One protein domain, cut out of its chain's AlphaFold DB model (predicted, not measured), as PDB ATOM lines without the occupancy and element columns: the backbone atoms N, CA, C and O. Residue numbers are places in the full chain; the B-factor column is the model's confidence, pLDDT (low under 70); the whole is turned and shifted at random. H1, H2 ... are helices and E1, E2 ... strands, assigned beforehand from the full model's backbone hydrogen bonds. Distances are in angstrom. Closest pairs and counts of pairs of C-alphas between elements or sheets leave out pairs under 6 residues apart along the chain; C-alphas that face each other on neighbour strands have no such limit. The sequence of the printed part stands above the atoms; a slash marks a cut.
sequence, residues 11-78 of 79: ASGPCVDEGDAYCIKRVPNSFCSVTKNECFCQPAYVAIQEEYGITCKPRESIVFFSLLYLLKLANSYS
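What this domain is: This is residues 11 to 78 of the 79 residues of an uncharacterized protein of Rodentolepis nana (UniProt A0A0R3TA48). A small head, in which the short helices H1 and H2 pack on the hairpin E1 and E2, is followed by a second hairpin, E3 and E4, and then by the long helix H3, whose residues 66 to 76 stick out as a free arm. The 68 printed residues hold, in chain order, H1, H2, E1, E2, E3, E4 and H3; each hairpin is a two-stranded antiparallel sheet, and the class is mixed, helices and strands. The whole is loose, with a radius of gyration of the C-alphas of 14.9 A and spans of 51 by 21 by 18 A, the length owing much to the arm.

Where its parts are: H1, residues 15 to 18, begins at C-alpha 15 (41.681, 97.408, 41.553). H2 is residues 20 to 26, E1 30 to 33 and E2 38 to 41. E3, residues 45 to 50, is 14.9 A long and E4, residues 53 to 58, 16.3 A. H3, residues 59 to 76, runs 25.6 A to C-alpha 76 (41.933, 83.623, 3.533).

How they stand to each other: H1 and H2 only just touch, only at the corner, with 3 pairs of C-alphas within 8 A, the closest Cys 15 and Tyr 22 at 5.5 A. The closest C-alphas of H2 and E1, Asp 20 and Phe 31, are 4.7 A apart. In the hairpin E1 and E2, N 31 and O 40 are 2.8 A apart, within hydrogen-bond range. The closest C-alphas of E2 and E4, Cys 41 and Cys 56, are 5.5 A apart. In the hairpin E3 and E4, N 48 and O 55 are within range at 2.9 A. H2 and H3 are apart. O i to N i+4 pairs are within range in 2 of 3 for H2 and 12 of 14 for H3; H1 is too short for such a pair.

The domain as a whole: The C-alphas of Asp 17 and Ser 78, the two farthest apart, are 51.3 A apart. The printed part has no cut, and each link between named elements is tight. Residues 66 to 78 stand free; without them the body spans 36 by 23 by 16 A. The pLDDT is under 70 at residues 11 to 13 and 61 to 78.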
ATOM      1  N   ALA A  11      41.405  96.459  31.445       55.94
ATOM      2  CA  ALA A  11      40.589  97.358  32.271       55.94
ATOM      3  C   ALA A  11      41.356  98.266  33.267       55.94
ATOM      4  O   ALA A  11      41.735  97.859  34.363       55.94
ATOM      5  N   SER A  12      41.463  99.556  32.941       60.34
ATOM      6  CA  SER A  12      41.785 100.602  33.920       60.34
ATOM      7  C   SER A  12      40.679 100.677  34.988       60.34
ATOM      8  O   SER A  12      39.493 100.693  34.649       60.34
ATOM      9  N   GLY A  13      41.024 100.722  36.276       64.06
ATOM     10  CA  GLY A  13      40.032 100.900  37.341       64.06
ATOM     11  C   GLY A  13      40.592 100.691  38.746       64.06
ATOM     12  O   GLY A  13      41.755 100.327  38.862       64.06
ATOM     13  N   PRO A  14      39.798 100.925  39.811       76.25
ATOM     14  CA  PRO A  14      40.253 100.942  41.206       76.25
ATOM     15  C   PRO A  14      40.506  99.529  41.756       76.25
ATOM     16  O   PRO A  14      39.968  99.132  42.788       76.25
ATOM     17  N   CYS A  15      41.326  98.733  41.067       86.00
ATOM     18  CA  CYS A  15      41.681  97.408  41.553       86.00
ATOM     19  C   CYS A  15      42.534  97.479  42.828       86.00
ATOM     20  O   CYS A  15      42.594  96.499  43.557       86.00
ATOM     21  N   VAL A  16      43.144  98.627  43.146       85.81
ATOM     22  CA  VAL A  16      43.822  98.859  44.432       85.81
ATOM     23  C   VAL A  16      42.875  98.696  45.629       85.81
ATOM     24  O   VAL A  16      43.304  98.165  46.649       85.81
ATOM     25  N   ASP A  17      41.601  99.087  45.502       86.88
ATOM     26  CA  ASP A  17      40.633  99.029  46.609       86.88
ATOM     27  C   ASP A  17      39.963  97.650  46.731       86.88
ATOM     28  O   ASP A  17      39.752  97.132  47.827       86.88
ATOM     29  N   GLU A  18      39.620  97.039  45.594       86.75
ATOM     30  CA  GLU A  18      38.889  95.764  45.525       86.75
ATOM     31  C   GLU A  18      39.805  94.531  45.350       86.75
ATOM     32  O   GLU A  18      39.357  93.387  45.483       86.75
ATOM     33  N   GLY A  19      41.084  94.739  45.038       87.31
ATOM     34  CA  GLY A  19      42.081  93.699  44.796       87.31
ATOM     35  C   GLY A  19      41.800  92.844  43.559       87.31
ATOM     36  O   GLY A  19      41.105  93.240  42.618       87.31
ATOM     37  N   ASP A  20      42.317  91.616  43.570       89.75
ATOM     38  CA  ASP A  20      42.155  90.652  42.474       89.75
ATOM     39  C   ASP A  20      40.686  90.361  42.147       89.75
ATOM     40  O   ASP A  20      40.357  90.071  40.998       89.75
ATOM     41  N   ALA A  21      39.776  90.496  43.117       90.44
ATOM     42  CA  ALA A  21      38.345  90.299  42.899       90.44
ATOM     43  C   ALA A  21      37.771  91.272  41.854       90.44
ATOM     44  O   ALA A  21      36.892  90.883  41.081       90.44
ATOM     45  N   TYR A  22      38.281  92.508  41.782       88.94
ATOM     46  CA  TYR A  22      37.914  93.473  40.738       88.94
ATOM     47  C   TYR A  22      38.257  92.952  39.345       88.94
ATOM     48  O   TYR A  22      37.447  93.037  38.415       88.94
ATOM     49  N   CYS A  23      39.475  92.425  39.229       87.94
ATOM     50  CA  CYS A  23      40.063  91.958  37.990       87.94
ATOM     51  C   CYS A  23      39.412  90.651  37.536       87.94
ATOM     52  O   CYS A  23      38.914  90.581  36.417       87.94
ATOM     53  N   ILE A  24      39.275  89.669  38.429       89.69
ATOM     54  CA  ILE A  24      38.683  88.354  38.144       89.69
ATOM     55  C   ILE A  24      37.225  88.467  37.675       89.69
ATOM     56  O   ILE A  24      36.826  87.748  36.760       89.69
ATOM     57  N   LYS A  25      36.430  89.386  38.250       88.56
ATOM     58  CA  LYS A  25      35.038  89.636  37.815       88.56
ATOM     59  C   LYS A  25      34.935  90.126  36.367       88.56
ATOM     60  O   LYS A  25      33.896  89.937  35.744       88.56
ATOM     61  N   ARG A  26      35.970  90.800  35.860       86.38
ATOM     62  CA  ARG A  26      35.991  91.406  34.519       86.38
ATOM     63  C   ARG A  26      36.700  90.516  33.516       86.38
ATOM     64  O   ARG A  26      36.193  90.305  32.422       86.38
ATOM     65  N   VAL A  27      37.851  89.982  33.908       87.06
ATOM     66  CA  VAL A  27      38.655  89.066  33.111       87.06
ATOM     67  C   VAL A  27      39.121  87.909  33.992       87.06
ATOM     68  O   VAL A  27      39.966  88.097  34.869       87.06
ATOM     69  N   PRO A  28      38.602  86.693  33.769       89.75
ATOM     70  CA  PRO A  28      39.061  85.503  34.474       89.75
ATOM     71  C   PRO A  28      40.572  85.302  34.318       89.75
ATOM     72  O   PRO A  28      41.133  85.619  33.272       89.75
ATOM     73  N   ASN A  29      41.221  84.724  35.333       90.94
ATOM     74  CA  ASN A  29      42.673  84.490  35.367       90.94
ATOM     75  C   ASN A  29      43.513  85.778  35.286       90.94
ATOM     76  O   ASN A  29      44.602  85.784  34.710       90.94
ATOM     77  N   SER A  30      43.010  86.873  35.855       90.12
ATOM     78  CA  SER A  30      43.748  88.125  36.016       90.12
ATOM     79  C   SER A  30      43.986  88.459  37.492       90.12
ATOM     80  O   SER A  30      43.320  87.919  38.375       90.12
ATOM     81  N   PHE A  31      44.967  89.318  37.759       90.81
ATOM     82  CA  PHE A  31      45.326  89.836  39.077       90.81
ATOM     83  C   PHE A  31      45.514  91.354  39.007       90.81
ATOM     84  O   PHE A  31      45.810  91.899  37.939       90.81
ATOM     85  N   CYS A  32      45.351  92.035  40.137       90.56
ATOM     86  CA  CYS A  32      45.589  93.467  40.236       90.56
ATOM     87  C   CYS A  32      47.071  93.753  40.479       90.56
ATOM     88  O   CYS A  32      47.665  93.317  41.466       90.56
ATOM     89  N   SER A  33      47.670  94.570  39.616       87.38
ATOM     90  CA  SER A  33      48.944  95.210  39.923       87.38
ATOM     91  C   SER A  33      48.681  96.473  40.729       87.38
ATOM     92  O   SER A  33      48.369  97.519  40.162       87.38
ATOM     93  N   VAL A  34      48.841  96.399  42.051       82.50
ATOM     94  CA  VAL A  34      48.628  97.544  42.956       82.50
ATOM     95  C   VAL A  34      49.506  98.749  42.614       82.50
ATOM     96  O   VAL A  34      49.079  99.888  42.755       82.50
ATOM     97  N   THR A  35      50.711  98.512  42.089       85.31
ATOM     98  CA  THR A  35      51.636  99.575  41.671       85.31
ATOM     99  C   THR A  35      51.104 100.366  40.479       85.31
ATOM    100  O   THR A  35      51.404 101.548  40.347       85.31
ATOM    101  N   LYS A  36      50.346  99.712  39.592       82.31
ATOM    102  CA  LYS A  36      49.809 100.322  38.368       82.31
ATOM    103  C   LYS A  36      48.313 100.624  38.444       82.31
ATOM    104  O   LYS A  36      47.828 101.389  37.624       82.31
ATOM    105  N   ASN A  37      47.607 100.059  39.424       85.62
ATOM    106  CA  ASN A  37      46.150 100.075  39.523       85.62
ATOM    107  C   ASN A  37      45.474  99.554  38.236       85.62
ATOM    108  O   ASN A  37      44.573 100.169  37.671       85.62
ATOM    109  N   GLU A  38      45.980  98.423  37.743       85.12
ATOM    110  CA  GLU A  38      45.619  97.821  36.458       85.12
ATOM    111  C   GLU A  38      45.560  96.296  36.586       85.12
ATOM    112  O   GLU A  38      46.320  95.709  37.366       85.12
ATOM    113  N   CYS A  39      44.699  95.640  35.799       87.06
ATOM    114  CA  CYS A  39      44.628  94.182  35.783       87.06
ATOM    115  C   CYS A  39      45.574  93.573  34.742       87.06
ATOM    116  O   CYS A  39      45.650  94.003  33.589       87.06
ATOM    117  N   PHE A  40      46.259  92.509  35.154       87.06
ATOM    118  CA  PHE A  40      47.185  91.736  34.330       87.06
ATOM    119  C   PHE A  40      46.799  90.267  34.361       87.06
ATOM    120  O   PHE A  40      46.269  89.784  35.356       87.06
ATOM    121  N   CYS A  41      47.089  89.524  33.295       90.00
ATOM    122  CA  CYS A  41      46.910  88.077  33.326       90.00
ATOM    123  C   CYS A  41      47.836  87.438  34.362       90.00
ATOM    124  O   CYS A  41      49.003  87.812  34.479       90.00
ATOM    125  N   GLN A  42      47.315  86.453  35.092       89.81
ATOM    126  CA  GLN A  42      48.079  85.675  36.056       89.81
ATOM    127  C   GLN A  42      49.303  85.011  35.402       89.81
ATOM    128  O   GLN A  42      49.312  84.746  34.192       89.81
ATOM    129  N   PRO A  43      50.343  84.689  36.194       81.62
ATOM    130  CA  PRO A  43      51.437  83.846  35.728       81.62
ATOM    131  C   PRO A  43      50.896  82.566  35.069       81.62
ATOM    132  O   PRO A  43      49.905  82.010  35.525       81.62
ATOM    133  N   ALA A  44      51.537  82.111  33.989       83.75
ATOM    134  CA  ALA A  44      51.082  81.028  33.097       83.75
ATOM    135  C   ALA A  44      49.941  81.359  32.109       83.75
ATOM    136  O   ALA A  44      49.678  80.557  31.209       83.75
ATOM    137  N   TYR A  45      49.358  82.558  32.169       87.31
ATOM    138  CA  TYR A  45      48.381  83.041  31.190       87.31
ATOM    139  C   TYR A  45      48.989  84.113  30.281       87.31
ATOM    140  O   TYR A  45      50.036  84.697  30.583       87.31
ATOM    141  N   VAL A  46      48.342  84.350  29.141       84.62
ATOM    142  CA  VAL A  46      48.630  85.468  28.237       84.62
ATOM    143  C   VAL A  46      47.361  86.220  27.884       84.62
ATOM    144  O   VAL A  46      46.284  85.630  27.807       84.62
ATOM    145  N   ALA A  47      47.514  87.518  27.647       83.06
ATOM    146  CA  ALA A  47      46.460  88.367  27.121       83.06
ATOM    147  C   ALA A  47      46.299  88.118  25.615       83.06
ATOM    148  O   ALA A  47      47.271  88.213  24.866       83.06
ATOM    149  N   ILE A  48      45.080  87.807  25.177       82.81
ATOM    150  CA  ILE A  48      44.711  87.678  23.764       82.81
ATOM    151  C   ILE A  48      43.603  88.686  23.467       82.81
ATOM    152  O   ILE A  48      42.599  88.719  24.176       82.81
ATOM    153  N   GLN A  49      43.781  89.499  22.424       79.56
ATOM    154  CA  GLN A  49      42.740  90.394  21.926       79.56
ATOM    155  C   GLN A  49      41.755  89.594  21.063       79.56
ATOM    156  O   GLN A  49      42.099  89.143  19.972       79.56
ATOM    157  N   GLU A  50      40.530  89.425  21.551       79.50
ATOM    158  CA  GLU A  50      39.407  88.844  20.814       79.50
ATOM    159  C   GLU A  50      38.418  89.955  20.397       79.50
ATOM    160  O   GLU A  50      38.582  91.125  20.757       79.50
ATOM    161  N   GLU A  51      37.391  89.594  19.621       78.69
ATOM    162  CA  GLU A  51      36.384  90.519  19.063       78.69
ATOM    163  C   GLU A  51      35.693  91.379  20.135       78.69
ATOM    164  O   GLU A  51      35.435  92.560  19.916       78.69
ATOM    165  N   TYR A  52      35.448  90.803  21.314       74.81
ATOM    166  CA  TYR A  52      34.693  91.436  22.402       74.81
ATOM    167  C   TYR A  52      35.568  91.950  23.552       74.81
ATOM    168  O   TYR A  52      35.041  92.396  24.570       74.81
ATOM    169  N   GLY A  53      36.896  91.885  23.422       77.12
ATOM    170  CA  GLY A  53      37.827  92.352  24.448       77.12
ATOM    171  C   GLY A  53      39.027  91.437  24.653       77.12
ATOM    172  O   GLY A  53      39.269  90.504  23.889       77.12
ATOM    173  N   ILE A  54      39.798  91.729  25.699       81.19
ATOM    174  CA  ILE A  54      40.992  90.959  26.052       81.19
ATOM    175  C   ILE A  54      40.604  89.811  26.982       81.19
ATOM    176  O   ILE A  54      39.922  90.019  27.986       81.19
ATOM    177  N   THR A  55      41.096  88.609  26.691       86.25
ATOM    178  CA  THR A  55      40.928  87.435  27.550       86.25
ATOM    179  C   THR A  55      42.280  86.861  27.976       86.25
ATOM    180  O   THR A  55      43.249  86.880  27.217       86.25
ATOM    181  N   CYS A  56      42.363  86.349  29.209       87.94
ATOM    182  CA  CYS A  56      43.552  85.650  29.699       87.94
ATOM    183  C   CYS A  56      43.423  84.150  29.423       87.94
ATOM    184  O   CYS A  56      42.638  83.450  30.073       87.94
ATOM    185  N   LYS A  57      44.197  83.647  28.456       87.12
ATOM    186  CA  LYS A  57      44.210  82.227  28.074       87.12
ATOM    187  C   LYS A  57      45.483  81.537  28.576       87.12
ATOM    188  O   LYS A  57      46.525  82.189  28.657       87.12
ATOM    189  N   PRO A  58      45.429  80.235  28.903       87.69
ATOM    190  CA  PRO A  58      46.621  79.465  29.239       87.69
ATOM    191  C   PRO A  58      47.670  79.555  28.128       87.69
ATOM    192  O   PRO A  58      47.332  79.535  26.944       87.69
ATOM    193  N   ARG A  59      48.956  79.606  28.488       75.31
ATOM    194  CA  ARG A  59      50.060  79.649  27.509       75.31
ATOM    195  C   ARG A  59      50.048  78.485  26.521       75.31
ATOM    196  O   ARG A  59      50.380  78.671  25.357       75.31
ATOM    197  N   GLU A  60      49.602  77.315  26.959       75.00
ATOM    198  CA  GLU A  60      49.434  76.134  26.105       75.00
ATOM    199  C   GLU A  60      48.404  76.368  24.993       75.00
ATOM    200  O   GLU A  60      48.562  75.879  23.875       75.00
ATOM    201  N   SER A  61      47.382  77.189  25.254       66.94
ATOM    202  CA  SER A  61      46.370  77.541  24.261       66.94
ATOM    203  C   SER A  61      46.935  78.399  23.131       66.94
ATOM    204  O   SER A  61      46.402  78.346  22.029       66.94
ATOM    205  N   ILE A  62      48.027  79.143  23.343       63.16
ATOM    206  CA  ILE A  62      48.650  79.968  22.291       63.16
ATOM    207  C   ILE A  62      49.132  79.104  21.134       63.16
ATOM    208  O   ILE A  62      49.000  79.513  19.987       63.16
ATOM    209  N   VAL A  63      49.666  77.910  21.402       63.88
ATOM    210  CA  VAL A  63      50.132  77.007  20.338       63.88
ATOM    211  C   VAL A  63      48.958  76.613  19.440       63.88
ATOM    212  O   VAL A  63      49.064  76.667  18.216       63.88
ATOM    213  N   PHE A  64      47.805  76.318  20.045       62.19
ATOM    214  CA  PHE A  64      46.572  76.008  19.323       62.19
ATOM    215  C   PHE A  64      45.994  77.223  18.592       62.19
ATOM    216  O   PHE A  64      45.619  77.108  17.427       62.19
ATOM    217  N   PHE A  65      45.947  78.394  19.233       60.59
ATOM    218  CA  PHE A  65      45.449  79.622  18.607       60.59
ATOM    219  C   PHE A  65      46.363  80.115  17.484       60.59
ATOM    220  O   PHE A  65      45.852  80.549  16.460       60.59
ATOM    221  N   SER A  66      47.683  79.995  17.623       62.31
ATOM    222  CA  SER A  66      48.652  80.310  16.570       62.31
ATOM    223  C   SER A  66      48.464  79.392  15.363       62.31
ATOM    224  O   SER A  66      48.344  79.881  14.243       62.31
ATOM    225  N   LEU A  67      48.308  78.076  15.572       61.28
ATOM    226  CA  LEU A  67      47.979  77.154  14.479       61.28
ATOM    227  C   LEU A  67      46.639  77.496  13.816       61.28
ATOM    228  O   LEU A  67      46.556  77.540  12.593       61.28
ATOM    229  N   LEU A  68      45.591  77.753  14.601       61.03
ATOM    230  CA  LEU A  68      44.270  78.118  14.078       61.03
ATOM    231  C   LEU A  68      44.283  79.462  13.341       61.03
ATOM    232  O   LEU A  68      43.581  79.619  12.346       61.03
ATOM    233  N   TYR A  69      45.073  80.428  13.808       61.47
ATOM    234  CA  TYR A  69      45.248  81.725  13.160       61.47
ATOM    235  C   TYR A  69      46.017  81.583  11.845       61.47
ATOM    236  O   TYR A  69      45.580  82.114  10.828       61.47
ATOM    237  N   LEU A  70      47.093  80.790  11.824       60.72
ATOM    238  CA  LEU A  70      47.813  80.445  10.596       60.72
ATOM    239  C   LEU A  70      46.918  79.694   9.603       60.72
ATOM    240  O   LEU A  70      46.946  80.006   8.418       60.72
ATOM    241  N   LEU A  71      46.080  78.763  10.067       59.38
ATOM    242  CA  LEU A  71      45.092  78.080   9.225       59.38
ATOM    243  C   LEU A  71      44.039  79.049   8.678       59.38
ATOM    244  O   LEU A  71      43.716  78.981   7.497       59.38
ATOM    245  N   LYS A  72      43.530  79.981   9.496       58.88
ATOM    246  CA  LYS A  72      42.625  81.045   9.033       58.88
ATOM    247  C   LYS A  72      43.287  81.923   7.970       58.88
ATOM    248  O   LYS A  72      42.671  82.160   6.939       58.88
ATOM    249  N   LEU A  73      44.532  82.354   8.181       57.16
ATOM    250  CA  LEU A  73      45.284  83.140   7.198       57.16
ATOM    251  C   LEU A  73      45.536  82.357   5.905       57.16
ATOM    252  O   LEU A  73      45.333  82.898   4.822       57.16
ATOM    253  N   ALA A  74      45.919  81.082   6.007       58.69
ATOM    254  CA  ALA A  74      46.111  80.214   4.849       58.69
ATOM    255  C   ALA A  74      44.814  80.049   4.041       58.69
ATOM    256  O   ALA A  74      44.846  80.071   2.813       58.69
ATOM    257  N   ASN A  75      43.667  79.949   4.721       55.56
ATOM    258  CA  ASN A  75      42.363  79.816   4.073       55.56
ATOM    259  C   ASN A  75      41.830  81.152   3.518       55.56
ATOM    260  O   ASN A  75      41.078  81.155   2.551       55.56
ATOM    261  N   SER A  76      42.239  82.294   4.083       56.25
ATOM    262  CA  SER A  76      41.933  83.623   3.533       56.25
ATOM    263  C   SER A  76      42.766  83.989   2.302       56.25
ATOM    264  O   SER A  76      42.334  84.838   1.533       56.25
ATOM    265  N   TYR A  77      43.930  83.366   2.082       49.12
ATOM    266  CA  TYR A  77      44.799  83.651   0.927       49.12
ATOM    267  C   TYR A  77      44.441  82.849  -0.344       49.12
ATOM    268  O   TYR A  77      45.161  82.929  -1.336       49.12
ATOM    269  N   SER A  78      43.354  82.064  -0.322       50.62
ATOM    270  CA  SER A  78      42.852  81.274  -1.467       50.62
ATOM    271  C   SER A  78      41.545  81.824  -2.066       50.62
ATOM    272  O   SER A  78      40.756  81.056  -2.614       50.62
TER     273      SER A  78